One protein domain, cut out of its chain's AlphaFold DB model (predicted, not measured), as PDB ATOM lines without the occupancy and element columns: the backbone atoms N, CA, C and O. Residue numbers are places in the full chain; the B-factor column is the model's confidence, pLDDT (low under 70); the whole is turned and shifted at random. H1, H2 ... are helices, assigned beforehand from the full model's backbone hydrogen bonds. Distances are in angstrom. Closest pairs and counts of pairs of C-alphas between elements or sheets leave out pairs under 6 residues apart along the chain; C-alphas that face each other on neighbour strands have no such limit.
ATOM      1  N   ILE A  24     -49.260  14.160 -20.605       44.94
ATOM      2  CA  ILE A  24     -50.590  14.526 -20.101       44.94
ATOM      3  C   ILE A  24     -51.168  15.720 -20.865       44.94
ATOM      4  O   ILE A  24     -52.381  15.795 -21.040       44.94
ATOM      5  N   LEU A  25     -50.332  16.613 -21.406       45.94
ATOM      6  CA  LEU A  25     -50.801  17.675 -22.302       45.94
ATOM      7  C   LEU A  25     -51.341  17.094 -23.610       45.94
ATOM      8  O   LEU A  25     -52.426  17.488 -24.024       45.94
ATOM      9  N   LEU A  26     -50.655  16.106 -24.193       46.56
ATOM     10  CA  LEU A  26     -51.140  15.354 -25.353       46.56
ATOM     11  C   LEU A  26     -52.410  14.559 -25.037       46.56
ATOM     12  O   LEU A  26     -53.388  14.652 -25.773       46.56
ATOM     13  N   TYR A  27     -52.449  13.835 -23.914       45.69
ATOM     14  CA  TYR A  27     -53.623  13.048 -23.527       45.69
ATOM     15  C   TYR A  27     -54.857  13.914 -23.225       45.69
ATOM     16  O   TYR A  27     -55.957  13.576 -23.654       45.69
ATOM     17  N   ARG A  28     -54.695  15.059 -22.548       53.28
ATOM     18  CA  ARG A  28     -55.804  15.978 -22.234       53.28
ATOM     19  C   ARG A  28     -56.279  16.776 -23.454       53.28
ATOM     20  O   ARG A  28     -57.447  17.153 -23.489       53.28
ATOM     21  N   PHE A  29     -55.413  17.009 -24.449       46.47
ATOM     22  CA  PHE A  29     -55.811  17.577 -25.747       46.47
ATOM     23  C   PHE A  29     -56.485  16.544 -26.665       46.47
ATOM     24  O   PHE A  29     -57.404  16.901 -27.397       46.47
ATOM     25  N   LEU A  30     -56.058  15.274 -26.631       44.94
ATOM     26  CA  LEU A  30     -56.462  14.254 -27.612       44.94
ATOM     27  C   LEU A  30     -57.509  13.246 -27.110       44.94
ATOM     28  O   LEU A  30     -58.139  12.578 -27.930       44.94
ATOM     29  N   LYS A  31     -57.734  13.108 -25.798       43.94
ATOM     30  CA  LYS A  31     -58.722  12.173 -25.237       43.94
ATOM     31  C   LYS A  31     -59.635  12.841 -24.208       43.94
ATOM     32  O   LYS A  31     -59.234  13.146 -23.088       43.94
ATOM     33  N   LYS A  32     -60.926  12.932 -24.552       38.56
ATOM     34  CA  LYS A  32     -62.010  12.925 -23.557       38.56
ATOM     35  C   LYS A  32     -61.996  11.556 -22.882       38.56
ATOM     36  O   LYS A  32     -62.240  10.551 -23.544       38.56
ATOM     37  N   THR A  33     -61.670  11.498 -21.599       41.97
ATOM     38  CA  THR A  33     -61.702  10.246 -20.838       41.97
ATOM     39  C   THR A  33     -62.988  10.155 -20.031       41.97
ATOM     40  O   THR A  33     -63.095  10.722 -18.950       41.97
ATOM     41  N   ASP A  34     -63.947   9.398 -20.557       40.06
ATOM     42  CA  ASP A  34     -64.974   8.728 -19.763       40.06
ATOM     43  C   ASP A  34     -64.443   7.324 -19.433       40.06
ATOM     44  O   ASP A  34     -64.320   6.479 -20.318       40.06
ATOM     45  N   GLY A  35     -64.071   7.063 -18.177       44.59
ATOM     46  CA  GLY A  35     -63.729   5.704 -17.743       44.59
ATOM     47  C   GLY A  35     -62.915   5.627 -16.453       44.59
ATOM     48  O   GLY A  35     -61.729   5.943 -16.438       44.59
ATOM     49  N   LYS A  36     -63.541   5.141 -15.372       45.59
ATOM     50  CA  LYS A  36     -62.864   4.747 -14.125       45.59
ATOM     51  C   LYS A  36     -61.907   3.585 -14.407       45.59
ATOM     52  O   LYS A  36     -62.351   2.453 -14.568       45.59
ATOM     53  N   THR A  37     -60.609   3.856 -14.462       53.56
ATOM     54  CA  THR A  37     -59.572   2.820 -14.546       53.56
ATOM     55  C   THR A  37     -59.234   2.334 -13.136       53.56
ATOM     56  O   THR A  37     -59.007   3.140 -12.236       53.56
ATOM     57  N   ILE A  38     -59.252   1.017 -12.925       53.31
ATOM     58  CA  ILE A  38     -58.840   0.384 -11.666       53.31
ATOM     59  C   ILE A  38     -57.308   0.391 -11.649       53.31
ATOM     60  O   ILE A  38     -56.687  -0.222 -12.512       53.31
ATOM     61  N   ILE A  39     -56.710   1.128 -10.713       59.91
ATOM     62  CA  ILE A  39     -55.255   1.211 -10.543       59.91
ATOM     63  C   ILE A  39     -54.834   0.074  -9.606       59.91
ATOM     64  O   ILE A  39     -55.352  -0.023  -8.494       59.91
ATOM     65  N   ASP A  40     -53.926  -0.789 -10.064       62.12
ATOM     66  CA  ASP A  40     -53.330  -1.855  -9.250       62.12
ATOM     67  C   ASP A  40     -52.578  -1.231  -8.049       62.12
ATOM     68  O   ASP A  40     -51.751  -0.336  -8.269       62.12
ATOM     69  N   PRO A  41     -52.859  -1.637  -6.792       60.31
ATOM     70  CA  PRO A  41     -52.339  -1.011  -5.569       60.31
ATOM     71  C   PRO A  41     -50.829  -1.167  -5.317       60.31
ATOM     72  O   PRO A  41     -50.379  -0.942  -4.191       60.31
ATOM     73  N   GLN A  42     -50.022  -1.535  -6.315       75.19
ATOM     74  CA  GLN A  42     -48.574  -1.589  -6.152       75.19
ATOM     75  C   GLN A  42     -48.034  -0.219  -5.706       75.19
ATOM     76  O   GLN A  42     -48.192   0.795  -6.395       75.19
ATOM     77  N   VAL A  43     -47.407  -0.195  -4.525       81.94
ATOM     78  CA  VAL A  43     -46.760   1.000  -3.978       81.94
ATOM     79  C   VAL A  43     -45.473   1.258  -4.755       81.94
ATOM     80  O   VAL A  43     -44.559   0.438  -4.705       81.94
ATOM     81  N   ILE A  44     -45.409   2.377  -5.477       88.50
ATOM     82  CA  ILE A  44     -44.219   2.800  -6.226       88.50
ATOM     83  C   ILE A  44     -43.459   3.820  -5.381       88.50
ATOM     84  O   ILE A  44     -44.006   4.840  -4.946       88.50
ATOM     85  N   ASP A  45     -42.186   3.540  -5.128       93.62
ATOM     86  CA  ASP A  45     -41.314   4.420  -4.369       93.62
ATOM     87  C   ASP A  45     -40.997   5.708  -5.140       93.62
ATOM     88  O   ASP A  45     -40.953   5.762  -6.374       93.62
ATOM     89  N   ARG A  46     -40.747   6.769  -4.373       93.94
ATOM     90  CA  ARG A  46     -40.400   8.097  -4.883       93.94
ATOM     91  C   ARG A  46     -39.214   8.056  -5.850       93.94
ATOM     92  O   ARG A  46     -39.254   8.698  -6.897       93.94
ATOM     93  N   GLU A  47     -38.169   7.308  -5.502       95.81
ATOM     94  CA  GLU A  47     -36.938   7.246  -6.293       95.81
ATOM     95  C   GLU A  47     -37.169   6.573  -7.648       95.81
ATOM     96  O   GLU A  47     -36.626   7.029  -8.654       95.81
ATOM     97  N   THR A  48     -38.028   5.553  -7.720       94.25
ATOM     98  CA  THR A  48     -38.449   4.972  -9.003       94.25
ATOM     99  C   THR A  48     -39.209   5.971  -9.870       94.25
ATOM    100  O   THR A  48     -38.904   6.073 -11.055       94.25
ATOM    101  N   ILE A  49     -40.128   6.771  -9.312       94.50
ATOM    102  CA  ILE A  49     -40.814   7.821 -10.090       94.50
ATOM    103  C   ILE A  49     -39.817   8.847 -10.636       94.50
ATOM    104  O   ILE A  49     -39.893   9.216 -11.807       94.50
ATOM    105  N   ILE A  50     -38.845   9.277  -9.828       94.50
ATOM    106  CA  ILE A  50     -37.800  10.205 -10.279       94.50
ATOM    107  C   ILE A  50     -36.962   9.586 -11.402       94.50
ATOM    108  O   ILE A  50     -36.718  10.254 -12.405       94.50
ATOM    109  N   LYS A  51     -36.559   8.316 -11.274       94.62
ATOM    110  CA  LYS A  51     -35.822   7.598 -12.326       94.62
ATOM    111  C   LYS A  51     -36.622   7.512 -13.623       94.62
ATOM    112  O   LYS A  51     -36.074   7.827 -14.671       94.62
ATOM    113  N   ILE A  52     -37.910   7.172 -13.550       94.19
ATOM    114  CA  ILE A  52     -38.803   7.135 -14.719       94.19
ATOM    115  C   ILE A  52     -38.858   8.506 -15.397       94.19
ATOM    116  O   ILE A  52     -38.700   8.590 -16.609       94.19
ATOM    117  N   LEU A  53     -39.052   9.588 -14.636       93.81
ATOM    118  CA  LEU A  53     -39.139  10.938 -15.203       93.81
ATOM    119  C   LEU A  53     -37.814  11.407 -15.819       93.81
ATOM    120  O   LEU A  53     -37.840  12.085 -16.844       93.81
ATOM    121  N   LYS A  54     -36.667  11.044 -15.230       93.00
ATOM    122  CA  LYS A  54     -35.346  11.317 -15.821       93.00
ATOM    123  C   LYS A  54     -35.147  10.551 -17.128       93.00
ATOM    124  O   LYS A  54     -34.717  11.150 -18.110       93.00
ATOM    125  N   GLU A  55     -35.528   9.276 -17.171       90.75
ATOM    126  CA  GLU A  55     -35.394   8.463 -18.383       90.75
ATOM    127  C   GLU A  55     -36.354   8.931 -19.488       90.75
ATOM    128  O   GLU A  55     -35.948   9.067 -20.638       90.75
ATOM    129  N   LEU A  56     -37.594   9.304 -19.136       92.31
ATOM    130  CA  LEU A  56     -38.531   9.946 -20.064       92.31
ATOM    131  C   LEU A  56     -37.971  11.256 -20.614       92.31
ATOM    132  O   LEU A  56     -37.987  11.456 -21.824       92.31
ATOM    133  N   LYS A  57     -37.456  12.144 -19.752       90.75
ATOM    134  CA  LYS A  57     -36.824  13.402 -20.183       90.75
ATOM    135  C   LYS A  57     -35.700  13.127 -21.184       90.75
ATOM    136  O   LYS A  57     -35.597  13.824 -22.191       90.75
ATOM    137  N   LYS A  58     -34.876  12.114 -20.907       89.62
ATOM    138  CA  LYS A  58     -33.725  11.739 -21.727       89.62
ATOM    139  C   LYS A  58     -34.137  11.211 -23.103       89.62
ATOM    140  O   LYS A  58     -33.616  11.672 -24.112       89.62
ATOM    141  N   GLU A  59     -35.083  10.281 -23.156       87.44
ATOM    142  CA  GLU A  59     -35.509   9.659 -24.414       87.44
ATOM    143  C   GLU A  59     -36.404  10.605 -25.245       87.44
ATOM    144  O   GLU A  59     -36.234  10.724 -26.462       87.44
ATOM    145  N   LEU A  60     -37.279  11.394 -24.603       89.69
ATOM    146  CA  LEU A  60     -38.117  12.393 -25.286       89.69
ATOM    147  C   LEU A  60     -37.318  13.568 -25.858       89.69
ATOM    148  O   LEU A  60     -37.795  14.234 -26.776       89.69
ATOM    149  N   PHE A  61     -36.110  13.832 -25.357       88.75
ATOM    150  CA  PHE A  61     -35.265  14.908 -25.871       88.75
ATOM    151  C   PHE A  61     -35.028  14.780 -27.382       88.75
ATOM    152  O   PHE A  61     -35.163  15.766 -28.104       88.75
ATOM    153  N   THR A  62     -34.737  13.572 -27.874       85.56
ATOM    154  CA  THR A  62     -34.517  13.315 -29.307       85.56
ATOM    155  C   THR A  62     -35.783  13.585 -30.123       85.56
ATOM    156  O   THR A  62     -35.726  14.244 -31.159       85.56
ATOM    157  N   VAL A  63     -36.944  13.157 -29.620       88.00
ATOM    158  CA  VAL A  63     -38.244  13.424 -30.257       88.00
ATOM    159  C   VAL A  63     -38.500  14.933 -30.333       88.00
ATOM    160  O   VAL A  63     -38.880  15.464 -31.376       88.00
ATOM    161  N   PHE A  64     -38.211  15.670 -29.258       91.31
ATOM    162  CA  PHE A  64     -38.363  17.124 -29.243       91.31
ATOM    163  C   PHE A  64     -37.353  17.835 -30.148       91.31
ATOM    164  O   PHE A  64     -37.697  18.853 -30.744       91.31
ATOM    165  N   GLN A  65     -36.141  17.311 -30.323       88.69
ATOM    166  CA  GLN A  65     -35.219  17.831 -31.334       88.69
ATOM    167  C   GLN A  65     -35.768  17.657 -32.752       88.69
ATOM    168  O   GLN A  65     -35.704  18.598 -33.545       88.69
ATOM    169  N   ASN A  66     -36.369  16.506 -33.058       88.31
ATOM    170  CA  ASN A  66     -37.017  16.284 -34.350       88.31
ATOM    171  C   ASN A  66     -38.172  17.274 -34.562       88.31
ATOM    172  O   ASN A  66     -38.279  17.871 -35.634       88.31
ATOM    173  N   PHE A  67     -38.982  17.526 -33.529       90.31
ATOM    174  CA  PHE A  67     -40.059  18.523 -33.596       90.31
ATOM    175  C   PHE A  67     -39.505  19.919 -33.873       90.31
ATOM    176  O   PHE A  67     -40.063  20.636 -34.698       90.31
ATOM    177  N   ALA A  68     -38.389  20.288 -33.233       91.44
ATOM    178  CA  ALA A  68     -37.720  21.560 -33.473       91.44
ATOM    179  C   ALA A  68     -37.266  21.698 -34.928       91.44
ATOM    180  O   ALA A  68     -37.550  22.713 -35.562       91.44
ATOM    181  N   ALA A  69     -36.639  20.662 -35.487       89.81
ATOM    182  CA  ALA A  69     -36.209  20.659 -36.882       89.81
ATOM    183  C   ALA A  69     -37.395  20.811 -37.853       89.81
ATOM    184  O   ALA A  69     -37.343  21.620 -38.779       89.81
ATOM    185  N   VAL A  70     -38.499  20.092 -37.624       90.62
ATOM    186  CA  VAL A  70     -39.681  20.205 -38.494       90.62
ATOM    187  C   VAL A  70     -40.388  21.551 -38.311       90.62
ATOM    188  O   VAL A  70     -40.813  22.153 -39.294       90.62
ATOM    189  N   ALA A  71     -40.449  22.081 -37.089       91.75
ATOM    190  CA  ALA A  71     -40.974  23.419 -36.828       91.75
ATOM    191  C   ALA A  71     -40.164  24.506 -37.556       91.75
ATOM    192  O   ALA A  71     -40.761  25.421 -38.124       91.75
ATOM    193  N   ILE A  72     -38.829  24.395 -37.598       92.25
ATOM    194  CA  ILE A  72     -37.968  25.278 -38.404       92.25
ATOM    195  C   ILE A  72     -38.342  25.173 -39.885       92.25
ATOM    196  O   ILE A  72     -38.570  26.202 -40.517       92.25
ATOM    197  N   ASN A  73     -38.487  23.959 -40.424       90.25
ATOM    198  CA  ASN A  73     -38.843  23.761 -41.833       90.25
ATOM    199  C   ASN A  73     -40.207  24.381 -42.178       90.25
ATOM    200  O   ASN A  73     -40.336  25.069 -43.188       90.25
ATOM    201  N   ILE A  74     -41.218  24.209 -41.319       90.31
ATOM    202  CA  ILE A  74     -42.543  24.827 -41.506       90.31
ATOM    203  C   ILE A  74     -42.435  26.358 -41.456       90.31
ATOM    204  O   ILE A  74     -43.050  27.063 -42.264       90.31
ATOM    205  N   LYS A  75     -41.636  26.908 -40.532       91.06
ATOM    206  CA  LYS A  75     -41.377  28.354 -40.475       91.06
ATOM    207  C   LYS A  75     -40.697  28.853 -41.743       91.06
ATOM    208  O   LYS A  75     -41.135  29.859 -42.283       91.06
ATOM    209  N   GLN A  76     -39.692  28.148 -42.248       90.62
ATOM    210  CA  GLN A  76     -38.997  28.516 -43.482       90.62
ATOM    211  C   GLN A  76     -39.943  28.482 -44.690       90.62
ATOM    212  O   GLN A  76     -40.056  29.477 -45.400       90.62
ATOM    213  N   GLN A  77     -40.711  27.402 -44.863       91.12
ATOM    214  CA  GLN A  77     -41.687  27.267 -45.954       91.12
ATOM    215  C   GLN A  77     -42.806  28.315 -45.894       91.12
ATOM    216  O   GLN A  77     -43.333  28.738 -46.921       91.12
ATOM    217  N   SER A  78     -43.168  28.764 -44.691       91.94
ATOM    218  CA  SER A  78     -44.155  29.829 -44.490       91.94
ATOM    219  C   SER A  78     -43.554  31.239 -44.479       91.94
ATOM    220  O   SER A  78     -44.284  32.195 -44.202       91.94
ATOM    221  N   MET A  79     -42.252  31.397 -44.757       91.00
ATOM    222  CA  MET A  79     -41.520  32.670 -44.654       91.00
ATOM    223  C   MET A  79     -41.713  33.357 -43.288       91.00
ATOM    224  O   MET A  79     -41.956  34.560 -43.198       91.00
ATOM    225  N   GLY A  80     -41.710  32.569 -42.214       89.25
ATOM    226  CA  GLY A  80     -41.874  33.023 -40.832       89.25
ATOM    227  C   GLY A  80     -43.302  33.418 -40.439       89.25
ATOM    228  O   GLY A  80     -43.513  33.887 -39.323       89.25
ATOM    229  N   ARG A  81     -44.296  33.239 -41.319       89.94
ATOM    230  CA  ARG A  81     -45.680  33.684 -41.067       89.94
ATOM    231  C   ARG A  81     -46.486  32.726 -40.193       89.94
ATOM    232  O   ARG A  81     -47.489  33.144 -39.614       89.94
ATOM    233  N   ALA A  82     -46.090  31.455 -40.115       89.19
ATOM    234  CA  ALA A  82     -46.782  30.471 -39.291       89.19
ATOM    235  C   ALA A  82     -46.597  30.779 -37.797       89.19
ATOM    236  O   ALA A  82     -45.473  30.934 -37.311       89.19
ATOM    237  N   ARG A  83     -47.709  30.852 -37.056       87.88
ATOM    238  CA  ARG A  83     -47.671  31.076 -35.606       87.88
ATOM    239  C   ARG A  83     -47.242  29.795 -34.886       87.88
ATOM    240  O   ARG A  83     -47.588  28.706 -35.349       87.88
ATOM    241  N   PRO A  84     -46.539  29.888 -33.743       82.62
ATOM    242  CA  PRO A  84     -46.126  28.714 -32.974       82.62
ATOM    243  C   PRO A  84     -47.278  27.766 -32.617       82.62
ATOM    244  O   PRO A  84     -47.103  26.552 -32.640       82.62
ATOM    245  N   GLU A  85     -48.468  28.296 -32.326       86.62
ATOM    246  CA  GLU A  85     -49.654  27.503 -31.991       86.62
ATOM    247  C   GLU A  85     -50.164  26.687 -33.185       86.62
ATOM    248  O   GLU A  85     -50.560  25.534 -33.013       86.62
ATOM    249  N   ASP A  86     -50.112  27.257 -34.392       88.31
ATOM    250  CA  ASP A  86     -50.526  26.583 -35.626       88.31
ATOM    251  C   ASP A  86     -49.526  25.481 -35.995       88.31
ATOM    252  O   ASP A  86     -49.918  24.367 -36.340       88.31
ATOM    253  N   ILE A  87     -48.224  25.762 -35.844       88.56
ATOM    254  CA  ILE A  87     -47.148  24.776 -36.022       88.56
ATOM    255  C   ILE A  87     -47.324  23.628 -35.026       88.56
ATOM    256  O   ILE A  87     -47.231  22.461 -35.399       88.56
ATOM    257  N   LYS A  88     -47.622  23.951 -33.764       87.38
ATOM    258  CA  LYS A  88     -47.888  22.960 -32.722       87.38
ATOM    259  C   LYS A  88     -49.061  22.063 -33.082       87.38
ATOM    260  O   LYS A  88     -48.915  20.848 -33.023       87.38
ATOM    261  N   MET A  89     -50.192  22.633 -33.490       84.31
ATOM    262  CA  MET A  89     -51.348  21.849 -33.934       84.31
ATOM    263  C   MET A  89     -50.997  20.953 -35.126       84.31
ATOM    264  O   MET A  89     -51.248  19.754 -35.071       84.31
ATOM    265  N   MET A  90     -50.338  21.504 -36.148       86.69
ATOM    266  CA  MET A  90     -49.948  20.759 -37.347       86.69
ATOM    267  C   MET A  90     -49.022  19.581 -37.026       86.69
ATOM    268  O   MET A  90     -49.215  18.492 -37.558       86.69
ATOM    269  N   LEU A  91     -48.031  19.773 -36.153       84.06
ATOM    270  CA  LEU A  91     -47.127  18.702 -35.735       84.06
ATOM    271  C   LEU A  91     -47.860  17.649 -34.895       84.06
ATOM    272  O   LEU A  91     -47.683  16.456 -35.116       84.06
ATOM    273  N   LEU A  92     -48.731  18.052 -33.971       83.19
ATOM    274  CA  LEU A  92     -49.463  17.099 -33.131       83.19
ATOM    275  C   LEU A  92     -50.538  16.301 -33.886       83.19
ATOM    276  O   LEU A  92     -50.917  15.218 -33.438       83.19
ATOM    277  N   GLU A  93     -51.024  16.812 -35.017       82.88
ATOM    278  CA  GLU A  93     -51.952  16.103 -35.903       82.88
ATOM    279  C   GLU A  93     -51.266  15.012 -36.737       82.88
ATOM    280  O   GLU A  93     -51.941  14.093 -37.205       82.88
ATOM    281  N   GLN A  94     -49.939  15.060 -36.900       82.69
ATOM    282  CA  GLN A  94     -49.216  14.040 -37.653       82.69
ATOM    283  C   GLN A  94     -49.069  12.752 -36.823       82.69
ATOM    284  O   GLN A  94     -48.441  12.766 -35.758       82.69
ATOM    285  N   PRO A  95     -49.576  11.600 -37.313       78.38
ATOM    286  CA  PRO A  95     -49.526  10.340 -36.572       78.38
ATOM    287  C   PRO A  95     -48.111   9.891 -36.197       78.38
ATOM    288  O   PRO A  95     -47.939   9.278 -35.149       78.38
ATOM    289  N   MET A  96     -47.106  10.224 -37.017       79.94
ATOM    290  CA  MET A  96     -45.706   9.857 -36.768       79.94
ATOM    291  C   MET A  96     -45.192  10.402 -35.431       79.94
ATOM    292  O   MET A  96     -44.653   9.653 -34.626       79.94
ATOM    293  N   PHE A  97     -45.446  11.677 -35.140       81.00
ATOM    294  CA  PHE A  97     -44.932  12.331 -33.939       81.00
ATOM    295  C   PHE A  97     -45.636  11.855 -32.676       81.00
ATOM    296  O   PHE A  97     -45.018  11.688 -31.625       81.00
ATOM    297  N   ARG A  98     -46.940  11.597 -32.784       81.19
ATOM    298  CA  ARG A  98     -47.692  10.988 -31.693       81.19
ATOM    299  C   ARG A  98     -47.211   9.562 -31.417       81.19
ATOM    300  O   ARG A  98     -47.034   9.213 -30.253       81.19
ATOM    301  N   GLY A  99     -46.986   8.780 -32.472       81.19
ATOM    302  CA  GLY A  99     -46.466   7.420 -32.380       81.19
ATOM    303  C   GLY A  99     -45.097   7.366 -31.704       81.19
ATOM    304  O   GLY A  99     -44.909   6.552 -30.809       81.19
ATOM    305  N   GLU A 100     -44.182   8.278 -32.047       83.75
ATOM    306  CA  GLU A 100     -42.850   8.355 -31.423       83.75
ATOM    307  C   GLU A 100     -42.921   8.640 -29.915       83.75
ATOM    308  O   GLU A 100     -42.243   7.978 -29.129       83.75
ATOM    309  N   ILE A 101     -43.767   9.585 -29.482       87.38
ATOM    310  CA  ILE A 101     -43.944   9.877 -28.049       87.38
ATOM    311  C   ILE A 101     -44.542   8.671 -27.319       87.38
ATOM    312  O   ILE A 101     -44.044   8.293 -26.260       87.38
ATOM    313  N   GLU A 102     -45.598   8.065 -27.872       86.94
ATOM    314  CA  GLU A 102     -46.253   6.897 -27.272       86.94
ATOM    315  C   GLU A 102     -45.286   5.701 -27.183       86.94
ATOM    316  O   GLU A 102     -45.241   5.031 -26.151       86.94
ATOM    317  N   GLN A 103     -44.452   5.487 -28.203       86.88
ATOM    318  CA  GLN A 103     -43.436   4.436 -28.228       86.88
ATOM    319  C   GLN A 103     -42.344   4.658 -27.172       86.88
ATOM    320  O   GLN A 103     -41.970   3.716 -26.471       86.88
ATOM    321  N   VAL A 104     -41.838   5.889 -27.032       88.44
ATOM    322  CA  VAL A 104     -40.843   6.234 -26.003       88.44
ATOM    323  C   VAL A 104     -41.418   6.037 -24.602       88.44
ATOM    324  O   VAL A 104     -40.769   5.442 -23.741       88.44
ATOM    325  N   GLU A 105     -42.647   6.499 -24.376       88.81
ATOM    326  CA  GLU A 105     -43.359   6.293 -23.118       88.81
ATOM    327  C   GLU A 105     -43.494   4.807 -22.785       88.81
ATOM    328  O   GLU A 105     -43.095   4.381 -21.703       88.81
ATOM    329  N   GLU A 106     -44.016   4.010 -23.718       89.19
ATOM    330  CA  GLU A 106     -44.202   2.571 -23.541       89.19
ATOM    331  C   GLU A 106     -42.877   1.853 -23.261       89.19
ATOM    332  O   GLU A 106     -42.806   1.030 -22.347       89.19
ATOM    333  N   MET A 107     -41.810   2.196 -23.985       90.12
ATOM    334  CA  MET A 107     -40.473   1.647 -23.761       90.12
ATOM    335  C   MET A 107     -39.992   1.890 -22.323       90.12
ATOM    336  O   MET A 107     -39.587   0.941 -21.645       90.12
ATOM    337  N   VAL A 108     -40.064   3.134 -21.836       91.06
ATOM    338  CA  VAL A 108     -39.623   3.477 -20.474       91.06
ATOM    339  C   VAL A 108     -40.522   2.805 -19.436       91.06
ATOM    340  O   VAL A 108     -40.038   2.179 -18.498       91.06
ATOM    341  N   TYR A 109     -41.840   2.858 -19.606       92.31
ATOM    342  CA  TYR A 109     -42.791   2.218 -18.694       92.31
ATOM    343  C   TYR A 109     -42.562   0.704 -18.578       92.31
ATOM    344  O   TYR A 109     -42.498   0.167 -17.466       92.31
ATOM    345  N   ASN A 110     -42.317   0.028 -19.702       92.56
ATOM    346  CA  ASN A 110     -41.995  -1.397 -19.736       92.56
ATOM    347  C   ASN A 110     -40.659  -1.715 -19.045       92.56
ATOM    348  O   ASN A 110     -40.573  -2.715 -18.328       92.56
ATOM    349  N   GLN A 111     -39.642  -0.855 -19.183       91.75
ATOM    350  CA  GLN A 111     -38.349  -1.016 -18.504       91.75
ATOM    351  C   GLN A 111     -38.498  -1.054 -16.976       91.75
ATOM    352  O   GLN A 111     -37.843  -1.857 -16.307       91.75
ATOM    353  N   PHE A 112     -39.392  -0.233 -16.422       92.06
ATOM    354  CA  PHE A 112     -39.670  -0.186 -14.983       92.06
ATOM    355  C   PHE A 112     -40.837  -1.088 -14.550       92.06
ATOM    356  O   PHE A 112     -41.152  -1.138 -13.362       92.06
ATOM    357  N   ARG A 113     -41.451  -1.834 -15.484       93.19
ATOM    358  CA  ARG A 113     -42.626  -2.701 -15.258       93.19
ATOM    359  C   ARG A 113     -43.796  -1.967 -14.597       93.19
ATOM    360  O   ARG A 113     -44.465  -2.513 -13.722       93.19
ATOM    361  N   ILE A 114     -44.021  -0.724 -15.003       89.94
ATOM    362  CA  ILE A 114     -45.069   0.150 -14.472       89.94
ATOM    363  C   ILE A 114     -45.953   0.597 -15.634       89.94
ATOM    364  O   ILE A 114     -45.487   0.744 -16.755       89.94
ATOM    365  N   THR A 115     -47.241   0.816 -15.386       89.56
ATOM    366  CA  THR A 115     -48.178   1.318 -16.401       89.56
ATOM    367  C   THR A 115     -48.206   2.845 -16.446       89.56
ATOM    368  O   THR A 115     -47.978   3.521 -15.438       89.56
ATOM    369  N   LYS A 116     -48.591   3.411 -17.595       88.00
ATOM    370  CA  LYS A 116     -48.804   4.859 -17.751       88.00
ATOM    371  C   LYS A 116     -49.739   5.424 -16.675       88.00
ATOM    372  O   LYS A 116     -49.412   6.422 -16.039       88.00
ATOM    373  N   GLN A 117     -50.866   4.756 -16.414       87.94
ATOM    374  CA  GLN A 117     -51.861   5.207 -15.433       87.94
ATOM    375  C   GLN A 117     -51.296   5.254 -14.009       87.94
ATOM    376  O   GLN A 117     -51.647   6.146 -13.234       87.94
ATOM    377  N   GLN A 118     -50.408   4.320 -13.654       88.56
ATOM    378  CA  GLN A 118     -49.725   4.346 -12.363       88.56
ATOM    379  C   GLN A 118     -48.794   5.558 -12.269       88.56
ATOM    380  O   GLN A 118     -48.929   6.336 -11.327       88.56
ATOM    381  N   VAL A 119     -47.908   5.779 -13.250       89.75
ATOM    382  CA  VAL A 119     -47.004   6.949 -13.245       89.75
ATOM    383  C   VAL A 119     -47.797   8.252 -13.129       89.75
ATOM    384  O   VAL A 119     -47.463   9.106 -12.303       89.75
ATOM    385  N   GLU A 120     -48.886   8.382 -13.891       87.06
ATOM    386  CA  GLU A 120     -49.791   9.533 -13.833       87.06
ATOM    387  C   GLU A 120     -50.390   9.716 -12.435       87.06
ATOM    388  O   GLU A 120     -50.336  10.817 -11.882       87.06
ATOM    389  N   HIS A 121     -50.915   8.647 -11.833       87.44
ATOM    390  CA  HIS A 121     -51.496   8.700 -10.496       87.44
ATOM    391  C   HIS A 121     -50.480   9.148  -9.441       87.44
ATOM    392  O   HIS A 121     -50.786  10.043  -8.648       87.44
ATOM    393  N   TYR A 122     -49.276   8.570  -9.447       90.12
ATOM    394  CA  TYR A 122     -48.226   8.922  -8.493       90.12
ATOM    395  C   TYR A 122     -47.747  10.357  -8.674       90.12
ATOM    396  O   TYR A 122     -47.593  11.073  -7.689       90.12
ATOM    397  N   CYS A 123     -47.587  10.816  -9.913       88.88
ATOM    398  CA  CYS A 123     -47.201  12.194 -10.191       88.88
ATOM    399  C   CYS A 123     -48.288  13.211  -9.804       88.88
ATOM    400  O   CYS A 123     -47.966  14.309  -9.360       88.88
ATOM    401  N   GLN A 124     -49.570  12.882  -9.993       84.62
ATOM    402  CA  GLN A 124     -50.678  13.828  -9.798       84.62
ATOM    403  C   GLN A 124     -51.247  13.842  -8.382       84.62
ATOM    404  O   GLN A 124     -51.773  14.870  -7.955       84.62
ATOM    405  N   ASN A 125     -51.187  12.713  -7.676       87.81
ATOM    406  CA  ASN A 125     -51.894  12.533  -6.410       87.81
ATOM    407  C   ASN A 125     -50.940  12.263  -5.247       87.81
ATOM    408  O   ASN A 125     -51.079  12.893  -4.205       87.81
ATOM    409  N   VAL A 126     -49.967  11.362  -5.418       91.25
ATOM    410  CA  VAL A 126     -49.101  10.910  -4.311       91.25
ATOM    411  C   VAL A 126     -47.926  11.861  -4.089       91.25
ATOM    412  O   VAL A 126     -47.722  12.355  -2.985       91.25
ATOM    413  N   TYR A 127     -47.177  12.166  -5.147       92.06
ATOM    414  CA  TYR A 127     -45.995  13.028  -5.126       92.06
ATOM    415  C   TYR A 127     -46.249  14.380  -5.799       92.06
ATOM    416  O   TYR A 127     -45.325  15.021  -6.298       92.06
ATOM    417  N   ARG A 128     -47.511  14.829  -5.803       90.06
ATOM    418  CA  ARG A 128     -47.945  16.072  -6.455       90.06
ATOM    419  C   ARG A 128     -47.103  17.273  -6.057       90.06
ATOM    420  O   ARG A 128     -46.843  18.127  -6.898       90.06
ATOM    421  N   ASP A 129     -46.729  17.351  -4.782       91.56
ATOM    422  CA  ASP A 129     -46.010  18.481  -4.198       91.56
ATOM    423  C   ASP A 129     -44.499  18.282  -4.078       91.56
ATOM    424  O   ASP A 129     -43.808  19.179  -3.597       91.56
ATOM    425  N   ASP A 130     -43.975  17.161  -4.575       95.88
ATOM    426  CA  ASP A 130     -42.543  16.899  -4.560       95.88
ATOM    427  C   ASP A 130     -41.796  17.885  -5.486       95.88
ATOM    428  O   ASP A 130     -42.100  17.968  -6.683       95.88
ATOM    429  N   PRO A 131     -40.815  18.646  -4.966       94.81
ATOM    430  CA  PRO A 131     -40.139  19.685  -5.737       94.81
ATOM    431  C   PRO A 131     -39.291  19.114  -6.880       94.81
ATOM    432  O   PRO A 131     -39.211  19.731  -7.938       94.81
ATOM    433  N   THR A 132     -38.692  17.933  -6.701       93.69
ATOM    434  CA  THR A 132     -37.868  17.286  -7.730       93.69
ATOM    435  C   THR A 132     -38.734  16.809  -8.891       93.69
ATOM    436  O   THR A 132     -38.407  17.053 -10.051       93.69
ATOM    437  N   ILE A 133     -39.868  16.175  -8.590       92.81
ATOM    438  CA  ILE A 133     -40.821  15.713  -9.607       92.81
ATOM    439  C   ILE A 133     -41.436  16.902 -10.355       92.81
ATOM    440  O   ILE A 133     -41.498  16.871 -11.587       92.81
ATOM    441  N   LYS A 134     -41.825  17.975  -9.647       90.81
ATOM    442  CA  LYS A 134     -42.318  19.215 -10.274       90.81
ATOM    443  C   LYS A 134     -41.299  19.816 -11.237       90.81
ATOM    444  O   LYS A 134     -41.672  20.201 -12.344       90.81
ATOM    445  N   GLU A 135     -40.037  19.885 -10.831       91.19
ATOM    446  CA  GLU A 135     -38.974  20.456 -11.657       91.19
ATOM    447  C   GLU A 135     -38.725  19.615 -12.918       91.19
ATOM    448  O   GLU A 135     -38.711  20.159 -14.019       91.19
ATOM    449  N   LEU A 136     -38.656  18.283 -12.805       90.69
ATOM    450  CA  LEU A 136     -38.520  17.401 -13.974       90.69
ATOM    451  C   LEU A 136     -39.695  17.545 -14.953       90.69
ATOM    452  O   LEU A 136     -39.498  17.646 -16.166       90.69
ATOM    453  N   GLN A 137     -40.930  17.604 -14.445       89.88
ATOM    454  CA  GLN A 137     -42.117  17.820 -15.279       89.88
ATOM    455  C   GLN A 137     -42.108  19.182 -15.976       89.88
ATOM    456  O   GLN A 137     -42.517  19.283 -17.137       89.88
ATOM    457  N   LYS A 138     -41.656  20.223 -15.271       89.44
ATOM    458  CA  LYS A 138     -41.505  21.570 -15.818       89.44
ATOM    459  C   LYS A 138     -40.468  21.584 -16.944       89.44
ATOM    460  O   LYS A 138     -40.800  22.039 -18.032       89.44
ATOM    461  N   GLN A 139     -39.290  20.999 -16.735       88.12
ATOM    462  CA  GLN A 139     -38.225  20.920 -17.743       88.12
ATOM    463  C   GLN A 139     -38.651  20.162 -19.007       88.12
ATOM    464  O   GLN A 139     -38.365  20.602 -20.123       88.12
ATOM    465  N   MET A 140     -39.375  19.046 -18.858       89.88
ATOM    466  CA  MET A 140     -39.932  18.324 -20.008       89.88
ATOM    467  C   MET A 140     -40.956  19.178 -20.761       89.88
ATOM    468  O   MET A 140     -40.937  19.226 -21.989       89.88
ATOM    469  N   LYS A 141     -41.835  19.887 -20.040       88.06
ATOM    470  CA  LYS A 141     -42.822  20.784 -20.655       88.06
ATOM    471  C   LYS A 141     -42.153  21.937 -21.404       88.06
ATOM    472  O   LYS A 141     -42.565  22.246 -22.514       88.06
ATOM    473  N   GLU A 142     -41.146  22.568 -20.813       90.44
ATOM    474  CA  GLU A 142     -40.401  23.658 -21.447       90.44
ATOM    475  C   GLU A 142     -39.671  23.169 -22.698       90.44
ATOM    476  O   GLU A 142     -39.792  23.793 -23.748       90.44
ATOM    477  N   SER A 143     -39.012  22.008 -22.623       89.44
ATOM    478  CA  SER A 143     -38.396  21.348 -23.782       89.44
ATOM    479  C   SER A 143     -39.395  21.126 -24.923       89.44
ATOM    480  O   SER A 143     -39.108  21.430 -26.081       89.44
ATOM    481  N   PHE A 144     -40.589  20.637 -24.593       89.62
ATOM    482  CA  PHE A 144     -41.667  20.416 -25.551       89.62
ATOM    483  C   PHE A 144     -42.213  21.717 -26.140       89.62
ATOM    484  O   PHE A 144     -42.420  21.806 -27.341       89.62
ATOM    485  N   ASP A 145     -42.448  22.753 -25.337       88.62
ATOM    486  CA  ASP A 145     -42.967  24.019 -25.864       88.62
ATOM    487  C   ASP A 145     -41.928  24.741 -26.742       88.62
ATOM    488  O   ASP A 145     -42.281  25.330 -27.767       88.62
ATOM    489  N   ARG A 146     -40.639  24.641 -26.399       90.81
ATOM    490  CA  ARG A 146     -39.542  25.199 -27.203       90.81
ATOM    491  C   ARG A 146     -39.397  24.515 -28.551       90.81
ATOM    492  O   ARG A 146     -39.178  25.216 -29.541       90.81
ATOM    493  N   SER A 147     -39.585  23.200 -28.628       91.25
ATOM    494  CA  SER A 147     -39.472  22.502 -29.907       91.25
ATOM    495  C   SER A 147     -40.493  22.992 -30.936       91.25
ATOM    496  O   SER A 147     -40.126  23.246 -32.077       91.25
ATOM    497  N   PHE A 148     -41.734  23.302 -30.551       88.81
ATOM    498  CA  PHE A 148     -42.709  23.902 -31.484       88.81
ATOM    499  C   PHE A 148     -42.352  25.316 -31.941       88.81
ATOM    500  O   PHE A 148     -42.801  25.774 -32.992       88.81
ATOM    501  N   SER A 149     -41.520  26.019 -31.177       89.38
ATOM    502  CA  SER A 149     -40.965  27.301 -31.600       89.38
ATOM    503  C   SER A 149     -39.768  27.151 -32.548       89.38
ATOM    504  O   SER A 149     -39.214  28.160 -32.980       89.38
ATOM    505  N   GLY A 150     -39.384  25.924 -32.914       88.19
ATOM    506  CA  GLY A 150     -38.186  25.657 -33.708       88.19
ATOM    507  C   GLY A 150     -36.892  25.886 -32.929       88.19
ATOM    508  O   GLY A 150     -35.842  26.072 -33.528       88.19
TER     509      GLY A 150
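What this domain is: This is residues 24 to 150 of the 387 residues of an uncharacterized protein of Paramecium tetraurelia (UniProt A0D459). Long H2 is a spine, with H4 and H6 side by side with it, H3 and H5 crossing near its two ends, and small H1 on a long looping link, touching no helix. The printed part has 127 residues, 95 of them in six named helices that follow in order from H1 to H6, with no named strand, and its class is all helix. The whole is compact, with a radius of gyration of the C-alphas of 16.0 A, and spans 52 by 31 by 25 A.

How they stand to each other: Start at H1, residues 24 to 30, which touches no helix. The hub is H2, residues 46 to 77, with a kink of 33 degrees near residue 62. Its residues 67 to 74 touch H3, residues 84 to 93; the closest C-alphas, of Ala 71 and Ile 87, are 6.4 A apart. Its residues 52 to 67 touch H4, residues 95 to 111, at a shallow tilt of 16 degrees, opposite ways; the closest C-alphas are Glu 59 and Val 104, 6.5 A. Its residue 49 only just touches H5, residues 116 to 126, with 3 pairs of C-alphas within 8 A, the closest Ile 49 and Val 119. H6, residues 131 to 148, touches H2 at a shallow tilt of 14 degrees, the same way; the closest C-alphas are Ala 68 and Ser 147, 4.1 A. Each O i to N i+4 pair is within hydrogen-bond range in H1, H3, H4 and H5, but 26 of 28 in H2 and 13 of 14 in H6.

Where its parts are: Find C-alpha 46 at (-40.400, 8.097, -4.883); from there H2 runs 45.3 A. H4 measures 24.1 A; H6 runs 26.2 A to C-alpha 148 at (-42.709, 23.902, -31.484).

The domain as a whole: The printed part has no cut. In the long link from H1 to H2, residues 31 to 36 stand free; pLDDT is under 70 at residues 24 to 41.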